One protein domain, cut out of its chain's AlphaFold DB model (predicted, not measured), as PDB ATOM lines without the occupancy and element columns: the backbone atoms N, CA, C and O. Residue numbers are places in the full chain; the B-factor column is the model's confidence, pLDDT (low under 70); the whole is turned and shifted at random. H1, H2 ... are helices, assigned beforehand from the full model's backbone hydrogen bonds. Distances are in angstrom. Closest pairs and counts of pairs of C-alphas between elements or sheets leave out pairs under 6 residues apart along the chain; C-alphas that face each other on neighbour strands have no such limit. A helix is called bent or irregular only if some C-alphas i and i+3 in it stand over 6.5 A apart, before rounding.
ATOM      1  N   VAL A  95     -59.086  34.019   0.840       57.62
ATOM      2  CA  VAL A  95     -58.265  33.725  -0.345       57.62
ATOM      3  C   VAL A  95     -58.573  34.693  -1.487       57.62
ATOM      4  O   VAL A  95     -57.647  35.218  -2.107       57.62
ATOM      5  N   LYS A  96     -59.854  34.987  -1.745       61.38
ATOM      6  CA  LYS A  96     -60.261  35.959  -2.769       61.38
ATOM      7  C   LYS A  96     -59.750  37.368  -2.455       61.38
ATOM      8  O   LYS A  96     -59.158  38.007  -3.319       61.38
ATOM      9  N   ASN A  97     -59.930  37.835  -1.223       62.91
ATOM     10  CA  ASN A  97     -59.470  39.160  -0.804       62.91
ATOM     11  C   ASN A  97     -57.943  39.269  -0.834       62.91
ATOM     12  O   ASN A  97     -57.412  40.279  -1.289       62.91
ATOM     13  N   LEU A  98     -57.229  38.226  -0.404       61.16
ATOM     14  CA  LEU A  98     -55.769  38.170  -0.480       61.16
ATOM     15  C   LEU A  98     -55.281  38.206  -1.930       61.16
ATOM     16  O   LEU A  98     -54.294  38.878  -2.214       61.16
ATOM     17  N   ARG A  99     -55.990  37.552  -2.854       61.25
ATOM     18  CA  ARG A  99     -55.697  37.626  -4.288       61.25
ATOM     19  C   ARG A  99     -55.916  39.020  -4.851       61.25
ATOM     20  O   ARG A  99     -55.002  39.557  -5.462       61.25
ATOM     21  N   GLU A 100     -57.090  39.608  -4.640       62.56
ATOM     22  CA  GLU A 100     -57.378  40.957  -5.143       62.56
ATOM     23  C   GLU A 100     -56.392  41.983  -4.576       62.56
ATOM     24  O   GLU A 100     -55.981  42.912  -5.272       62.56
ATOM     25  N   TYR A 101     -55.989  41.811  -3.315       65.25
ATOM     26  CA  TYR A 101     -54.958  42.629  -2.695       65.25
ATOM     27  C   TYR A 101     -53.601  42.404  -3.368       65.25
ATOM     28  O   TYR A 101     -52.948  43.363  -3.770       65.25
ATOM     29  N   PHE A 102     -53.189  41.152  -3.551       67.06
ATOM     30  CA  PHE A 102     -51.932  40.837  -4.214       67.06
ATOM     31  C   PHE A 102     -51.886  41.394  -5.641       67.06
ATOM     32  O   PHE A 102     -50.953  42.119  -5.949       67.06
ATOM     33  N   GLU A 103     -52.914  41.173  -6.462       66.38
ATOM     34  CA  GLU A 103     -53.000  41.683  -7.839       66.38
ATOM     35  C   GLU A 103     -52.932  43.215  -7.906       66.38
ATOM     36  O   GLU A 103     -52.227  43.776  -8.746       66.38
ATOM     37  N   LYS A 104     -53.613  43.913  -6.988       68.38
ATOM     38  CA  LYS A 104     -53.556  45.382  -6.896       68.38
ATOM     39  C   LYS A 104     -52.190  45.894  -6.440       68.38
ATOM     40  O   LYS A 104     -51.822  47.022  -6.766       68.38
ATOM     41  N   PHE A 105     -51.441  45.094  -5.684       71.00
ATOM     42  CA  PHE A 105     -50.184  45.501  -5.060       71.00
ATOM     43  C   PHE A 105     -48.962  44.705  -5.542       71.00
ATOM     44  O   PHE A 105     -47.897  44.828  -4.935       71.00
ATOM     45  N   THR A 106     -49.047  43.973  -6.661       75.62
ATOM     46  CA  THR A 106     -47.957  43.143  -7.213       75.62
ATOM     47  C   THR A 106     -46.655  43.931  -7.340       75.62
ATOM     48  O   THR A 106     -45.603  43.468  -6.912       75.62
ATOM     49  N   SER A 107     -46.720  45.172  -7.836       76.19
ATOM     50  CA  SER A 107     -45.550  46.056  -7.960       76.19
ATOM     51  C   SER A 107     -44.899  46.392  -6.609       76.19
ATOM     52  O   SER A 107     -43.672  46.458  -6.507       76.19
ATOM     53  N   ARG A 108     -45.695  46.548  -5.541       77.50
ATOM     54  CA  ARG A 108     -45.164  46.779  -4.189       77.50
ATOM     55  C   ARG A 108     -44.499  45.530  -3.628       77.50
ATOM     56  O   ARG A 108     -43.420  45.639  -3.053       77.50
ATOM     57  N   TYR A 109     -45.112  44.360  -3.815       81.56
ATOM     58  CA  TYR A 109     -44.515  43.091  -3.396       81.56
ATOM     59  C   TYR A 109     -43.214  42.809  -4.144       81.56
ATOM     60  O   TYR A 109     -42.220  42.467  -3.512       81.56
ATOM     61  N   HIS A 110     -43.190  43.035  -5.459       86.75
ATOM     62  CA  HIS A 110     -41.975  42.953  -6.268       86.75
ATOM     63  C   HIS A 110     -40.874  43.860  -5.711       86.75
ATOM     64  O   HIS A 110     -39.792  43.379  -5.394       86.75
ATOM     65  N   THR A 111     -41.181  45.140  -5.475       85.94
ATOM     66  CA  THR A 111     -40.222  46.104  -4.908       85.94
ATOM     67  C   THR A 111     -39.674  45.634  -3.558       85.94
ATOM     68  O   THR A 111     -38.471  45.723  -3.314       85.94
ATOM     69  N   ALA A 112     -40.536  45.112  -2.682       82.81
ATOM     70  CA  ALA A 112     -40.132  44.612  -1.372       82.81
ATOM     71  C   ALA A 112     -39.209  43.386  -1.478       82.81
ATOM     72  O   ALA A 112     -38.168  43.355  -0.821       82.81
ATOM     73  N   ILE A 113     -39.553  42.410  -2.326       88.69
ATOM     74  CA  ILE A 113     -38.743  41.203  -2.548       88.69
ATOM     75  C   ILE A 113     -37.392  41.581  -3.154       88.69
ATOM     76  O   ILE A 113     -36.361  41.149  -2.650       88.69
ATOM     77  N   THR A 114     -37.375  42.429  -4.183       90.56
ATOM     78  CA  THR A 114     -36.145  42.868  -4.850       90.56
ATOM     79  C   THR A 114     -35.249  43.665  -3.907       90.56
ATOM     80  O   THR A 114     -34.044  43.429  -3.851       90.56
ATOM     81  N   SER A 115     -35.821  44.572  -3.108       88.75
ATOM     82  CA  SER A 115     -35.056  45.298  -2.090       88.75
ATOM     83  C   SER A 115     -34.451  44.337  -1.068       88.75
ATOM     84  O   SER A 115     -33.268  44.451  -0.758       88.75
ATOM     85  N   PHE A 116     -35.233  43.375  -0.572       90.88
ATOM     86  CA  PHE A 116     -34.752  42.364   0.366       90.88
ATOM     87  C   PHE A 116     -33.643  41.500  -0.250       90.88
ATOM     88  O   PHE A 116     -32.629  41.247   0.401       90.88
ATOM     89  N   ALA A 117     -33.808  41.084  -1.506       91.75
ATOM     90  CA  ALA A 117     -32.832  40.291  -2.237       91.75
ATOM     91  C   ALA A 117     -31.496  41.036  -2.359       91.75
ATOM     92  O   ALA A 117     -30.456  40.510  -1.961       91.75
ATOM     93  N   ASN A 118     -31.541  42.301  -2.788       92.88
ATOM     94  CA  ASN A 118     -30.363  43.156  -2.932       92.88
ATOM     95  C   ASN A 118     -29.640  43.387  -1.600       92.88
ATOM     96  O   ASN A 118     -28.415  43.312  -1.546       92.88
ATOM     97  N   THR A 119     -30.380  43.638  -0.515       92.69
ATOM     98  CA  THR A 119     -29.787  43.846   0.815       92.69
ATOM     99  C   THR A 119     -29.077  42.598   1.343       92.69
ATOM    100  O   THR A 119     -28.080  42.726   2.049       92.69
ATOM    101  N   ASN A 120     -29.559  41.403   0.994       89.75
ATOM    102  CA  ASN A 120     -29.051  40.137   1.531       89.75
ATOM    103  C   ASN A 120     -28.222  39.321   0.521       89.75
ATOM    104  O   ASN A 120     -27.872  38.174   0.800       89.75
ATOM    105  N   GLY A 121     -27.903  39.884  -0.652       91.50
ATOM    106  CA  GLY A 121     -27.117  39.205  -1.688       91.50
ATOM    107  C   GLY A 121     -27.793  37.950  -2.255       91.50
ATOM    108  O   GLY A 121     -27.119  36.960  -2.540       91.50
ATOM    109  N   LEU A 122     -29.122  37.968  -2.373       92.44
ATOM    110  CA  LEU A 122     -29.923  36.897  -2.967       92.44
ATOM    111  C   LEU A 122     -30.386  37.280  -4.378       92.44
ATOM    112  O   LEU A 122     -30.495  38.458  -4.713       92.44
ATOM    113  N   THR A 123     -30.726  36.277  -5.186       93.69
ATOM    114  CA  THR A 123     -31.552  36.490  -6.382       93.69
ATOM    115  C   THR A 123     -33.012  36.714  -5.980       93.69
ATOM    116  O   THR A 123     -33.419  36.341  -4.873       93.69
ATOM    117  N   PHE A 124     -33.818  37.292  -6.877       91.44
ATOM    118  CA  PHE A 124     -35.257  37.453  -6.650       91.44
ATOM    119  C   PHE A 124     -35.917  36.110  -6.305       91.44
ATOM    120  O   PHE A 124     -36.680  36.017  -5.348       91.44
ATOM    121  N   GLU A 125     -35.571  35.053  -7.040       90.25
ATOM    122  CA  GLU A 125     -36.104  33.702  -6.875       90.25
ATOM    123  C   GLU A 125     -35.791  33.133  -5.488       90.25
ATOM    124  O   GLU A 125     -36.683  32.609  -4.822       90.25
ATOM    125  N   ALA A 126     -34.542  33.258  -5.027       86.94
ATOM    126  CA  ALA A 126     -34.132  32.765  -3.714       86.94
ATOM    127  C   ALA A 126     -34.790  33.572  -2.584       86.94
ATOM    128  O   ALA A 126     -35.262  33.000  -1.600       86.94
ATOM    129  N   ALA A 127     -34.888  34.896  -2.738       86.69
ATOM    130  CA  ALA A 127     -35.607  35.748  -1.795       86.69
ATOM    131  C   ALA A 127     -37.099  35.392  -1.735       86.69
ATOM    132  O   ALA A 127     -37.663  35.286  -0.649       86.69
ATOM    133  N   TYR A 128     -37.729  35.147  -2.884       85.38
ATOM    134  CA  TYR A 128     -39.121  34.719  -2.953       85.38
ATOM    135  C   TYR A 128     -39.341  33.381  -2.244       85.38
ATOM    136  O   TYR A 128     -40.274  33.254  -1.451       85.38
ATOM    137  N   VAL A 129     -38.464  32.398  -2.471       84.25
ATOM    138  CA  VAL A 129     -38.508  31.101  -1.778       84.25
ATOM    139  C   VAL A 129     -38.409  31.293  -0.266       84.25
ATOM    140  O   VAL A 129     -39.238  30.765   0.472       84.25
ATOM    141  N   LEU A 130     -37.436  32.078   0.199       81.00
ATOM    142  CA  LEU A 130     -37.227  32.320   1.625       81.00
ATOM    143  C   LEU A 130     -38.454  32.966   2.279       81.00
ATOM    144  O   LEU A 130     -38.959  32.457   3.277       81.00
ATOM    145  N   LEU A 131     -38.958  34.049   1.680       80.50
ATOM    146  CA  LEU A 131     -40.074  34.837   2.209       80.50
ATOM    147  C   LEU A 131     -41.414  34.087   2.200       80.50
ATOM    148  O   LEU A 131     -42.328  34.474   2.924       80.50
ATOM    149  N   THR A 132     -41.554  33.047   1.373       79.75
ATOM    150  CA  THR A 132     -42.806  32.284   1.238       79.75
ATOM    151  C   THR A 132     -42.779  30.927   1.934       79.75
ATOM    152  O   THR A 132     -43.840  30.372   2.209       79.75
ATOM    153  N   GLN A 133     -41.598  30.380   2.239       79.38
ATOM    154  CA  GLN A 133     -41.466  29.036   2.815       79.38
ATOM    155  C   GLN A 133     -40.866  29.003   4.221       79.38
ATOM    156  O   GLN A 133     -40.899  27.954   4.868       79.38
ATOM    157  N   ARG A 134     -40.317  30.115   4.715       78.12
ATOM    158  CA  ARG A 134     -39.769  30.221   6.072       78.12
ATOM    159  C   ARG A 134     -40.403  31.383   6.818       78.12
ATOM    160  O   ARG A 134     -40.984  32.291   6.232       78.12
ATOM    161  N   SER A 135     -40.301  31.337   8.139       78.88
ATOM    162  CA  SER A 135     -40.821  32.379   9.018       78.88
ATOM    163  C   SER A 135     -39.675  33.200   9.586       78.88
ATOM    164  O   SER A 135     -38.658  32.655   9.998       78.88
ATOM    165  N   TYR A 136     -39.864  34.516   9.624       73.81
ATOM    166  CA  TYR A 136     -38.968  35.425  10.328       73.81
ATOM    167  C   TYR A 136     -38.965  35.119  11.843       73.81
ATOM    168  O   TYR A 136     -40.031  34.797  12.380       73.81
ATOM    169  N   PRO A 137     -37.840  35.286  12.567       84.12
ATOM    170  CA  PRO A 137     -36.527  35.772  12.115       84.12
ATOM    171  C   PRO A 137     -35.692  34.734  11.351       84.12
ATOM    172  O   PRO A 137     -35.706  33.558  11.693       84.12
ATOM    173  N   TYR A 138     -34.935  35.190  10.344       87.75
ATOM    174  CA  TYR A 138     -34.069  34.333   9.521       87.75
ATOM    175  C   TYR A 138     -32.663  34.194  10.109       87.75
ATOM    176  O   TYR A 138     -32.051  35.179  10.530       87.75
ATOM    177  N   SER A 139     -32.140  32.974  10.079       90.69
ATOM    178  CA  SER A 139     -30.753  32.643  10.404       90.69
ATOM    179  C   SER A 139     -29.878  32.604   9.145       90.69
ATOM    180  O   SER A 139     -30.389  32.530   8.029       90.69
ATOM    181  N   ALA A 140     -28.549  32.604   9.305       91.75
ATOM    182  CA  ALA A 140     -27.615  32.453   8.181       91.75
ATOM    183  C   ALA A 140     -27.851  31.154   7.382       91.75
ATOM    184  O   ALA A 140     -27.717  31.147   6.159       91.75
ATOM    185  N   GLU A 141     -28.262  30.078   8.061       90.81
ATOM    186  CA  GLU A 141     -28.599  28.801   7.426       90.81
ATOM    187  C   GLU A 141     -29.819  28.921   6.509       90.81
ATOM    188  O   GLU A 141     -29.850  28.288   5.456       90.81
ATOM    189  N   ASP A 142     -30.795  29.770   6.847       85.69
ATOM    190  CA  ASP A 142     -31.977  29.980   6.007       85.69
ATOM    191  C   ASP A 142     -31.618  30.683   4.687       85.69
ATOM    192  O   ASP A 142     -32.181  30.359   3.639       85.69
ATOM    193  N   PHE A 143     -30.643  31.601   4.702       90.88
ATOM    194  CA  PHE A 143     -30.154  32.262   3.487       90.88
ATOM    195  C   PHE A 143     -29.404  31.293   2.566       90.88
ATOM    196  O   PHE A 143     -29.621  31.308   1.354       90.88
ATOM    197  N   GLU A 144     -28.554  30.429   3.123       92.25
ATOM    198  CA  GLU A 144     -27.860  29.396   2.344       92.25
ATOM    199  C   GLU A 144     -28.832  28.332   1.823       92.25
ATOM    200  O   GLU A 144     -28.779  27.945   0.652       92.25
ATOM    201  N   TRP A 145     -29.800  27.931   2.651       91.38
ATOM    202  CA  TRP A 145     -30.890  27.058   2.237       91.38
ATOM    203  C   TRP A 145     -31.640  27.656   1.043       91.38
ATOM    204  O   TRP A 145     -31.801  26.963   0.038       91.38
ATOM    205  N   ALA A 146     -32.016  28.937   1.098       86.50
ATOM    206  CA  ALA A 146     -32.754  29.609   0.031       86.50
ATOM    207  C   ALA A 146     -31.991  29.641  -1.303       86.50
ATOM    208  O   ALA A 146     -32.590  29.413  -2.351       86.50
ATOM    209  N   LYS A 147     -30.668  29.858  -1.273       89.88
ATOM    210  CA  LYS A 147     -29.808  29.815  -2.475       89.88
ATOM    211  C   LYS A 147     -29.748  28.426  -3.112       89.88
ATOM    212  O   LYS A 147     -29.587  28.317  -4.324       89.88
ATOM    213  N   SER A 148     -29.857  27.373  -2.301       88.12
ATOM    214  CA  SER A 148     -29.824  25.980  -2.766       88.12
ATOM    215  C   SER A 148     -31.172  25.465  -3.285       88.12
ATOM    216  O   SER A 148     -31.226  24.388  -3.882       88.12
ATOM    217  N   GLN A 149     -32.265  26.198  -3.049       84.69
ATOM    218  CA  GLN A 149     -33.592  25.747  -3.449       84.69
ATOM    219  C   GLN A 149     -33.829  25.905  -4.954       84.69
ATOM    220  O   GLN A 149     -33.374  26.872  -5.570       84.69
ATOM    221  N   PRO A 150     -34.596  24.986  -5.564       81.44
ATOM    222  CA  PRO A 150     -34.998  25.137  -6.951       81.44
ATOM    223  C   PRO A 150     -35.920  26.348  -7.112       81.44
ATOM    224  O   PRO A 150     -36.818  26.582  -6.301       81.44
ATOM    225  N   THR A 151     -35.763  27.067  -8.222       80.81
ATOM    226  CA  THR A 151     -36.683  28.141  -8.597       80.81
ATOM    227  C   THR A 151     -38.112  27.606  -8.710       80.81
ATOM    228  O   THR A 151     -38.401  26.715  -9.519       80.81
ATOM    229  N   ILE A 152     -38.995  28.173  -7.889       76.88
ATOM    230  CA  ILE A 152     -40.444  27.917  -7.883       76.88
ATOM    231  C   ILE A 152     -41.219  28.945  -8.706       76.88
ATOM    232  O   ILE A 152     -42.261  28.612  -9.262       76.88
ATOM    233  N   LEU A 153     -40.716  30.177  -8.789       80.75
ATOM    234  CA  LEU A 153     -41.319  31.265  -9.545       80.75
ATOM    235  C   LEU A 153     -40.218  32.223  -9.990       80.75
ATOM    236  O   LEU A 153     -39.435  32.667  -9.151       80.75
ATOM    237  N   THR A 154     -40.154  32.531 -11.284       86.44
ATOM    238  CA  THR A 154     -39.232  33.554 -11.795       86.44
ATOM    239  C   THR A 154     -39.807  34.953 -11.610       86.44
ATOM    240  O   THR A 154     -41.026  35.137 -11.558       86.44
ATOM    241  N   GLU A 155     -38.943  35.967 -11.579       85.19
ATOM    242  CA  GLU A 155     -39.368  37.374 -11.529       85.19
ATOM    243  C   GLU A 155     -40.345  37.738 -12.666       85.19
ATOM    244  O   GLU A 155     -41.370  38.386 -12.447       85.19
ATOM    245  N   ALA A 156     -40.089  37.244 -13.881       82.94
ATOM    246  CA  ALA A 156     -40.972  37.455 -15.026       82.94
ATOM    247  C   ALA A 156     -42.355  36.804 -14.832       82.94
ATOM    248  O   ALA A 156     -43.373  37.412 -15.160       82.94
ATOM    249  N   GLN A 157     -42.410  35.592 -14.269       79.50
ATOM    250  CA  GLN A 157     -43.673  34.911 -13.961       79.50
ATOM    251  C   GLN A 157     -44.451  35.629 -12.855       79.50
ATOM    252  O   GLN A 157     -45.673  35.755 -12.949       79.50
ATOM    253  N   PHE A 158     -43.749  36.149 -11.846       82.38
ATOM    254  CA  PHE A 158     -44.333  36.961 -10.782       82.38
ATOM    255  C   PHE A 158     -45.015  38.216 -11.348       82.38
ATOM    256  O   PHE A 158     -46.179  38.481 -11.048       82.38
ATOM    257  N   LEU A 159     -44.323  38.960 -12.216       79.69
ATOM    258  CA  LEU A 159     -44.854  40.175 -12.842       79.69
ATOM    259  C   LEU A 159     -45.989  39.890 -13.837       79.69
ATOM    260  O   LEU A 159     -46.901  40.701 -13.969       79.69
ATOM    261  N   ALA A 160     -45.971  38.728 -14.494       77.00
ATOM    262  CA  ALA A 160     -47.048  38.275 -15.373       77.00
ATOM    263  C   ALA A 160     -48.294  37.764 -14.616       77.00
ATOM    264  O   ALA A 160     -49.260  37.346 -15.253       77.00
ATOM    265  N   GLY A 161     -48.275  37.743 -13.276       66.00
ATOM    266  CA  GLY A 161     -49.357  37.184 -12.457       66.00
ATOM    267  C   GLY A 161     -49.489  35.659 -12.564       66.00
ATOM    268  O   GLY A 161     -50.492  35.091 -12.140       66.00
ATOM    269  N   GLN A 162     -48.486  34.973 -13.123       58.47
ATOM    270  CA  GLN A 162     -48.461  33.520 -13.286       58.47
ATOM    271  C   GLN A 162     -47.874  32.859 -12.038       58.47
ATOM    272  O   GLN A 162     -46.775  32.310 -12.065       58.47
ATOM    273  N   MET A 163     -48.604  32.912 -10.926       55.06
ATOM    274  CA  MET A 163     -48.212  32.199  -9.711       55.06
ATOM    275  C   MET A 163     -48.474  30.693  -9.879       55.06
ATOM    276  O   MET A 163     -49.615  30.241  -9.854       55.06
ATOM    277  N   GLY A 164     -47.401  29.929 -10.110       45.12
ATOM    278  CA  GLY A 164     -47.362  28.471  -9.970       45.12
ATOM    279  C   GLY A 164     -48.303  27.679 -10.884       45.12
ATOM    280  O   GLY A 164     -49.277  27.092 -10.407       45.12
ATOM    281  N   GLN A 165     -47.974  27.573 -12.178       36.16
ATOM    282  CA  GLN A 165     -48.467  26.452 -12.988       36.16
ATOM    283  C   GLN A 165     -47.867  25.137 -12.465       36.16
ATOM    284  O   GLN A 165     -46.654  25.029 -12.300       36.16
TER     285      GLN A 165
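This is residues 95 to 165 of the 179 residues of an uncharacterized protein of Leptolyngbya sp. Heron Island J (UniProt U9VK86). The main picture is an L-shaped helix, H1, whose long arm H1b has H2 packed on it about at right angles, with H3 packed on H2 farther out from H1b and the one-turn helix H4 near the bend. The short arm H1a turns away at the bend, and its residues 95 to 101 stick out. The printed part has 71 residues with four named helices, H1, H2, H3 and H4 in chain order, and no named strand; the class is all helix. The whole is compact, with a radius of gyration of the C-alphas of 12.3 A, and its spans of 34 by 22 by 21 A make it only just elongated.

Find C-alpha 95 at (-58.265, 33.725, -0.345), where H1, residues 95 to 120, begins. By its hydrogen bonds H1 was assigned as one helix, but it is bent: C-alphas 104 and 107 are 8.1 A apart. Its arm H1a, residues 95 to 104, measures 14.2 A from first to last C-alpha, and its arm H1b, residues 107 to 120, measures 19.9 A. Look next at C-alpha 124, at (-35.257, 37.453, -6.650), where H2 begins; it takes residues 124 to 133, 14.1 A. H3 takes residues 140 to 148, 12.9 A. H4, residues 155 to 159, is 6.3 A long and ends at C-alpha 159, at (-44.854, 40.175, -12.842).

Go from H1a to H1b and you find them about perpendicular, at 81 degrees, and close but not clearly touching; their closest C-alphas, those of Phe 102 and Tyr 109, are 7.8 A apart. With residues 113 to 117 alone, H1b touches H2, about perpendicular at 80 degrees; look at Ala 117 and Ala 127, whose C-alphas are the closest at 5.3 A. H2 touches H3 at a steep tilt of 61 degrees, opposite ways, and the closest C-alphas are those of Ala 126 and Ala 146, 5.1 A. H1b and H3 are only just apart, with 8.2 A between their closest C-alphas. With residues 107 to 110 alone, H1b only just touches H4, with 3 pairs of C-alphas within 8 A, the closest being those of Ser 107 and Leu 159 at 7.7 A. H1a is apart from H2, H3 and H4. In H1a, H1b, H2, H3 and H4 every O i to N i+4 pair is within hydrogen-bond range.

The two C-alphas farthest apart are those of Lys 96 and Ala 140, at 34.6 A. The printed part has no cut, and no link is long; that from H1 to H2 is tight. The mean pLDDT of the printed part is 79.7, and you will find values under 70 at residues 95 to 104 and 161 to 165 of this model.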